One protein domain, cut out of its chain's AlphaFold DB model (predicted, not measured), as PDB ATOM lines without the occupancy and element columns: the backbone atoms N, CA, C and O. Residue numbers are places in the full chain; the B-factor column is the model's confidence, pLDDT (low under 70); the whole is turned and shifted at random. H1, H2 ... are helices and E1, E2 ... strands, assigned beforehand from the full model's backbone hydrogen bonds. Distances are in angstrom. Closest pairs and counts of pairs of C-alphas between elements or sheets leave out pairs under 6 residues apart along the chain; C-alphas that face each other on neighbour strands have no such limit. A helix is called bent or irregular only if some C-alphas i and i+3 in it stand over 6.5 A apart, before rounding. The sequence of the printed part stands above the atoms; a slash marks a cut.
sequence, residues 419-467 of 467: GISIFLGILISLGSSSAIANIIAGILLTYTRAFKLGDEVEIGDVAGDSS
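What this domain is: This is residues 419 to 467 of the 467 residues of the protein "Mechanosensitive ion channel" of Leptolyngbya sp. O-77 (UniProt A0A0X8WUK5). A long helix, H1, bent near its middle, sticks out as an arm, and a small two-stranded hairpin of E1 and E2 makes a head beyond its last residue, joined to it by a short link. Residues 419 to 450 stand free, and this arm makes most of the length of the printed part, whose C-alphas span 52 by 23 by 14 A. The printed part has 49 residues, with one named helix and two named strands in the order H1, E1, E2; the sheet has the order E1 - E2 and is antiparallel. The class is mixed, helices and strands, with 29 residues in the helix and 8 in the strands. The whole is extended, with a radius of gyration of the C-alphas of 17.0 A.

Where its parts are: H1 holds residues 419 to 447 and by its hydrogen bonds was assigned as one helix, but it is bent: C-alphas 431 and 434 are 7.2 A apart, against about 5 A in a regular helix. Its first arm, H1a, holds residues 419 to 431, 18.5 A from first to last C-alpha, and begins with C-alpha 419 at (-22.379, -33.745, -35.879). Its second arm, H1b, holds residues 434 to 447, 20.0 A long, and ends with C-alpha 447 at (11.345, -19.815, -21.052). Residues 432 and 433 belong to neither arm. E1 holds residues 456 to 459, 10.1 A from first to last C-alpha. E2 holds residues 462 to 465, 10.3 A long, and ends with C-alpha 465 at (8.505, -6.652, -6.528).

How they stand to each other: The lines of H1a and H1b stand at a steep tilt of 56 degrees. In both arms every O i to N i+4 pair is within hydrogen-bond range. H1a is apart from E1 and from E2, and H1b is apart from E2. E1 and E2 form a hairpin of antiparallel neighbour strands, with 152 degrees between their N-to-C directions. The C-alphas of Glu 458 and Ala 463 face each other at 4.1 A. Across this pair, N 457 and O 464 are within hydrogen-bond range at 2.9 A, as are N 464 and O 457 at 3.0 A.

The domain as a whole: The two C-alphas farthest apart are those of Gly 419 and Gly 454, at 51.8 A. The printed part has no cut, and its last residue, Ser 467, is the chain's last. The link from H1 to E1, with 8 residues between them, is short, and the link from E1 to E2, with 2 residues, is tight. The mean pLDDT of the printed part is 79.1; residues 450 to 454, residue 462 and residues 464 to 467 are under 70.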
ATOM      1  N   GLY A 419     -21.933 -35.141 -35.874       91.69
ATOM      2  CA  GLY A 419     -22.379 -33.745 -35.879       91.69
ATOM      3  C   GLY A 419     -22.157 -33.042 -34.536       91.69
ATOM      4  O   GLY A 419     -21.579 -31.954 -34.495       91.69
ATOM      5  N   ILE A 420     -22.534 -33.686 -33.423       91.94
ATOM      6  CA  ILE A 420     -22.312 -33.150 -32.067       91.94
ATOM      7  C   ILE A 420     -20.815 -32.977 -31.777       91.94
ATOM      8  O   ILE A 420     -20.411 -31.975 -31.184       91.94
ATOM      9  N   SER A 421     -19.983 -33.926 -32.204       89.56
ATOM     10  CA  SER A 421     -18.542 -33.903 -31.934       89.56
ATOM     11  C   SER A 421     -17.827 -32.792 -32.707       89.56
ATOM     12  O   SER A 421     -17.002 -32.083 -32.131       89.56
ATOM     13  N   ILE A 422     -18.188 -32.585 -33.977       91.69
ATOM     14  CA  ILE A 422     -17.678 -31.473 -34.793       91.69
ATOM     15  C   ILE A 422     -18.092 -30.134 -34.175       91.69
ATOM     16  O   ILE A 422     -17.254 -29.251 -33.990       91.69
ATOM     17  N   PHE A 423     -19.364 -29.997 -33.795       93.88
ATOM     18  CA  PHE A 423     -19.874 -28.785 -33.158       93.88
ATOM     19  C   PHE A 423     -19.145 -28.467 -31.845       93.88
ATOM     20  O   PHE A 423     -18.719 -27.333 -31.632       93.88
ATOM     21  N   LEU A 424     -18.935 -29.471 -30.988       90.06
ATOM     22  CA  LEU A 424     -18.190 -29.305 -29.740       90.06
ATOM     23  C   LEU A 424     -16.732 -28.895 -29.997       90.06
ATOM     24  O   LEU A 424     -16.211 -28.027 -29.298       90.06
ATOM     25  N   GLY A 425     -16.092 -29.466 -31.022       89.44
ATOM     26  CA  GLY A 425     -14.750 -29.072 -31.451       89.44
ATOM     27  C   GLY A 425     -14.675 -27.600 -31.868       89.44
ATOM     28  O   GLY A 425     -13.776 -26.883 -31.429       89.44
ATOM     29  N   ILE A 426     -15.657 -27.125 -32.640       93.88
ATOM     30  CA  ILE A 426     -15.762 -25.715 -33.048       93.88
ATOM     31  C   ILE A 426     -15.964 -24.805 -31.828       93.88
ATOM     32  O   ILE A 426     -15.276 -23.792 -31.703       93.88
ATOM     33  N   LEU A 427     -16.855 -25.172 -30.900       91.56
ATOM     34  CA  LEU A 427     -17.094 -24.403 -29.672       91.56
ATOM     35  C   LEU A 427     -15.830 -24.266 -28.818       91.56
ATOM     36  O   LEU A 427     -15.517 -23.171 -28.349       91.56
ATOM     37  N   ILE A 428     -15.085 -25.360 -28.642       87.81
ATOM     38  CA  ILE A 428     -13.809 -25.340 -27.920       87.81
ATOM     39  C   ILE A 428     -12.806 -24.458 -28.667       87.81
ATOM     40  O   ILE A 428     -12.176 -23.611 -28.041       87.81
ATOM     41  N   SER A 429     -12.687 -24.589 -29.991       88.12
ATOM     42  CA  SER A 429     -11.765 -23.778 -30.798       88.12
ATOM     43  C   SER A 429     -12.039 -22.275 -30.668       88.12
ATOM     44  O   SER A 429     -11.105 -21.494 -30.505       88.12
ATOM     45  N   LEU A 430     -13.311 -21.865 -30.707       89.44
ATOM     46  CA  LEU A 430     -13.717 -20.461 -30.583       89.44
ATOM     47  C   LEU A 430     -13.477 -19.914 -29.168       89.44
ATOM     48  O   LEU A 430     -12.988 -18.796 -29.013       89.44
ATOM     49  N   GLY A 431     -13.782 -20.702 -28.130       84.38
ATOM     50  CA  GLY A 431     -13.615 -20.294 -26.731       84.38
ATOM     51  C   GLY A 431     -12.168 -20.317 -26.224       84.38
ATOM     52  O   GLY A 431     -11.846 -19.635 -25.253       84.38
ATOM     53  N   SER A 432     -11.278 -21.072 -26.875       85.94
ATOM     54  CA  SER A 432      -9.912 -21.295 -26.380       85.94
ATOM     55  C   SER A 432      -8.920 -20.182 -26.726       85.94
ATOM     56  O   SER A 432      -7.855 -20.145 -26.121       85.94
ATOM     57  N   SER A 433      -9.236 -19.260 -27.645       84.00
ATOM     58  CA  SER A 433      -8.280 -18.246 -28.138       84.00
ATOM     59  C   SER A 433      -7.647 -17.402 -27.014       84.00
ATOM     60  O   SER A 433      -6.426 -17.285 -26.930       84.00
ATOM     61  N   SER A 434      -8.459 -16.905 -26.071       81.38
ATOM     62  CA  SER A 434      -7.977 -16.116 -24.921       81.38
ATOM     63  C   SER A 434      -7.170 -16.958 -23.918       81.38
ATOM     64  O   SER A 434      -6.113 -16.540 -23.445       81.38
ATOM     65  N   ALA A 435      -7.618 -18.184 -23.633       80.75
ATOM     66  CA  ALA A 435      -6.920 -19.083 -22.715       80.75
ATOM     67  C   ALA A 435      -5.557 -19.531 -23.271       80.75
ATOM     68  O   ALA A 435      -4.569 -19.544 -22.540       80.75
ATOM     69  N   ILE A 436      -5.492 -19.850 -24.566       83.44
ATOM     70  CA  ILE A 436      -4.253 -20.227 -25.255       83.44
ATOM     71  C   ILE A 436      -3.272 -19.052 -25.258       83.44
ATOM     72  O   ILE A 436      -2.104 -19.256 -24.940       83.44
ATOM     73  N   ALA A 437      -3.734 -17.827 -25.538       83.06
ATOM     74  CA  ALA A 437      -2.885 -16.637 -25.496       83.06
ATOM     75  C   ALA A 437      -2.238 -16.433 -24.113       83.06
ATOM     76  O   ALA A 437      -1.029 -16.221 -24.025       83.06
ATOM     77  N   ASN A 438      -3.009 -16.593 -23.031       84.75
ATOM     78  CA  ASN A 438      -2.501 -16.486 -21.659       84.75
ATOM     79  C   ASN A 438      -1.492 -17.593 -21.311       84.75
ATOM     80  O   ASN A 438      -0.482 -17.332 -20.658       84.75
ATOM     81  N   ILE A 439      -1.739 -18.828 -21.761       83.31
ATOM     82  CA  ILE A 439      -0.812 -19.951 -21.553       83.31
ATOM     83  C   ILE A 439       0.499 -19.710 -22.308       83.31
ATOM     84  O   ILE A 439       1.567 -19.880 -21.725       83.31
ATOM     85  N   ILE A 440       0.433 -19.292 -23.577       84.06
ATOM     86  CA  ILE A 440       1.623 -18.993 -24.384       84.06
ATOM     87  C   ILE A 440       2.422 -17.866 -23.738       84.06
ATOM     88  O   ILE A 440       3.631 -18.011 -23.597       84.06
ATOM     89  N   ALA A 441       1.765 -16.793 -23.290       83.50
ATOM     90  CA  ALA A 441       2.424 -15.695 -22.590       83.50
ATOM     91  C   ALA A 441       3.154 -16.179 -21.324       83.50
ATOM     92  O   ALA A 441       4.322 -15.849 -21.136       83.50
ATOM     93  N   GLY A 442       2.513 -17.021 -20.503       81.31
ATOM     94  CA  GLY A 442       3.128 -17.592 -19.299       81.31
ATOM     95  C   GLY A 442       4.302 -18.537 -19.589       81.31
ATOM     96  O   GLY A 442       5.324 -18.481 -18.902       81.31
ATOM     97  N   ILE A 443       4.195 -19.375 -20.629       81.31
ATOM     98  CA  ILE A 443       5.299 -20.241 -21.076       81.31
ATOM     99  C   ILE A 443       6.458 -19.388 -21.595       81.31
ATOM    100  O   ILE A 443       7.596 -19.649 -21.213       81.31
ATOM    101  N   LEU A 444       6.183 -18.361 -22.412       82.44
ATOM    102  CA  LEU A 444       7.213 -17.464 -22.939       82.44
ATOM    103  C   LEU A 444       7.954 -16.772 -21.799       82.44
ATOM    104  O   LEU A 444       9.175 -16.814 -21.792       82.44
ATOM    105  N   LEU A 445       7.232 -16.217 -20.818       81.62
ATOM    106  CA  LEU A 445       7.818 -15.556 -19.646       81.62
ATOM    107  C   LEU A 445       8.774 -16.484 -18.882       81.62
ATOM    108  O   LEU A 445       9.854 -16.070 -18.458       81.62
ATOM    109  N   THR A 446       8.375 -17.751 -18.740       77.00
ATOM    110  CA  THR A 446       9.152 -18.784 -18.047       77.00
ATOM    111  C   THR A 446      10.391 -19.188 -18.855       77.00
ATOM    112  O   THR A 446      11.483 -19.302 -18.302       77.00
ATOM    113  N   TYR A 447      10.255 -19.376 -20.172       75.06
ATOM    114  CA  TYR A 447      11.345 -19.815 -21.052       75.06
ATOM    115  C   TYR A 447      12.369 -18.718 -21.345       75.06
ATOM    116  O   TYR A 447      13.561 -19.005 -21.444       75.06
ATOM    117  N   THR A 448      11.930 -17.465 -21.474       80.44
ATOM    118  CA  THR A 448      12.832 -16.329 -21.698       80.44
ATOM    119  C   THR A 448      13.528 -15.872 -20.422       80.44
ATOM    120  O   THR A 448      14.430 -15.044 -20.512       80.44
ATOM    121  N   ARG A 449      13.143 -16.406 -19.247       71.75
ATOM    122  CA  ARG A 449      13.579 -15.907 -17.933       71.75
ATOM    123  C   ARG A 449      13.412 -14.387 -17.843       71.75
ATOM    124  O   ARG A 449      14.332 -13.688 -17.433       71.75
ATOM    125  N   ALA A 450      12.250 -13.880 -18.262       66.69
ATOM    126  CA  ALA A 450      12.019 -12.438 -18.318       66.69
ATOM    127  C   ALA A 450      12.197 -11.766 -16.944       66.69
ATOM    128  O   ALA A 450      12.658 -10.632 -16.903       66.69
ATOM    129  N   PHE A 451      11.898 -12.491 -15.855       67.38
ATOM    130  CA  PHE A 451      12.048 -12.047 -14.466       67.38
ATOM    131  C   PHE A 451      12.530 -13.208 -13.585       67.38
ATOM    132  O   PHE A 451      12.164 -14.366 -13.821       67.38
ATOM    133  N   LYS A 452      13.348 -12.918 -12.573       65.94
ATOM    134  CA  LYS A 452      13.728 -13.840 -11.491       65.94
ATOM    135  C   LYS A 452      13.053 -13.400 -10.194       65.94
ATOM    136  O   LYS A 452      12.763 -12.225 -10.045       65.94
ATOM    137  N   LEU A 453      12.835 -14.327  -9.254       65.19
ATOM    138  CA  LEU A 453      12.339 -13.960  -7.919       65.19
ATOM    139  C   LEU A 453      13.233 -12.866  -7.302       65.19
ATOM    140  O   LEU A 453      14.436 -13.096  -7.137       65.19
ATOM    141  N   GLY A 454      12.633 -11.727  -6.948       66.56
ATOM    142  CA  GLY A 454      13.296 -10.552  -6.370       66.56
ATOM    143  C   GLY A 454      13.727  -9.466  -7.364       66.56
ATOM    144  O   GLY A 454      14.440  -8.547  -6.965       66.56
ATOM    145  N   ASP A 455      13.342  -9.569  -8.641       75.44
ATOM    146  CA  ASP A 455      13.479  -8.466  -9.596       75.44
ATOM    147  C   ASP A 455      12.324  -7.463  -9.414       75.44
ATOM    148  O   ASP A 455      11.158  -7.862  -9.314       75.44
ATOM    149  N   GLU A 456      12.628  -6.162  -9.430       71.62
ATOM    150  CA  GLU A 456      11.614  -5.103  -9.443       71.62
ATOM    151  C   GLU A 456      11.074  -4.937 -10.866       71.62
ATOM    152  O   GLU A 456      11.831  -4.738 -11.822       71.62
ATOM    153  N   VAL A 457       9.755  -5.066 -11.018       75.94
ATOM    154  CA  VAL A 457       9.101  -5.137 -12.324       75.94
ATOM    155  C   VAL A 457       7.960  -4.145 -12.442       75.94
ATOM    156  O   VAL A 457       7.113  -4.035 -11.557       75.94
ATOM    157  N   GLU A 458       7.887  -3.481 -13.591       71.88
ATOM    158  CA  GLU A 458       6.763  -2.630 -13.971       71.88
ATOM    159  C   GLU A 458       6.012  -3.276 -15.142       71.88
ATOM    160  O   GLU A 458       6.568  -3.485 -16.224       71.88
ATOM    161  N   ILE A 459       4.750  -3.651 -14.910       74.19
ATOM    162  CA  ILE A 459       3.882  -4.276 -15.917       74.19
ATOM    163  C   ILE A 459       2.687  -3.350 -16.160       74.19
ATOM    164  O   ILE A 459       1.752  -3.293 -15.362       74.19
ATOM    165  N   GLY A 460       2.701  -2.636 -17.288       77.62
ATOM    166  CA  GLY A 460       1.712  -1.591 -17.568       77.62
ATOM    167  C   GLY A 460       1.981  -0.352 -16.712       77.62
ATOM    168  O   GLY A 460       3.084   0.171 -16.768       77.62
ATOM    169  N   ASP A 461       0.998   0.080 -15.915       76.56
ATOM    170  CA  ASP A 461       1.102   1.251 -15.021       76.56
ATOM    171  C   ASP A 461       1.348   0.866 -13.543       76.56
ATOM    172  O   ASP A 461       1.093   1.654 -12.629       76.56
ATOM    173  N   VAL A 462       1.746  -0.383 -13.273       65.25
ATOM    174  CA  VAL A 462       1.884  -0.917 -11.909       65.25
ATOM    175  C   VAL A 462       3.298  -1.456 -11.703       65.25
ATOM    176  O   VAL A 462       3.688  -2.435 -12.340       65.25
ATOM    177  N   ALA A 463       4.037  -0.827 -10.784       71.62
ATOM    178  CA  ALA A 463       5.350  -1.267 -10.318       71.62
ATOM    179  C   ALA A 463       5.226  -2.082  -9.021       71.62
ATOM    180  O   ALA A 463       4.471  -1.718  -8.113       71.62
ATOM    181  N   GLY A 464       5.965  -3.186  -8.934       67.44
ATOM    182  CA  GLY A 464       6.004  -4.048  -7.759       67.44
ATOM    183  C   GLY A 464       7.155  -5.050  -7.806       67.44
ATOM    184  O   GLY A 464       7.781  -5.260  -8.841       67.44
ATOM    185  N   ASP A 465       7.430  -5.669  -6.665       66.44
ATOM    186  CA  ASP A 465       8.505  -6.652  -6.528       66.44
ATOM    187  C   ASP A 465       8.013  -8.045  -6.962       66.44
ATOM    188  O   ASP A 465       6.885  -8.438  -6.635       66.44
ATOM    189  N   SER A 466       8.825  -8.802  -7.706       60.34
ATOM    190  CA  SER A 466       8.482 -10.173  -8.112       60.34
ATOM    191  C   SER A 466       8.717 -11.156  -6.956       60.34
ATOM    192  O   SER A 466       9.724 -11.861  -6.891       60.34
ATOM    193  N   SER A 467       7.784 -11.165  -5.997       49.38
ATOM    194  CA  SER A 467       7.810 -12.031  -4.807       49.38
ATOM    195  C   SER A 467       7.461 -13.488  -5.086       49.38
ATOM    196  O   SER A 467       6.419 -13.698  -5.756       49.38
TER     197      SER A 467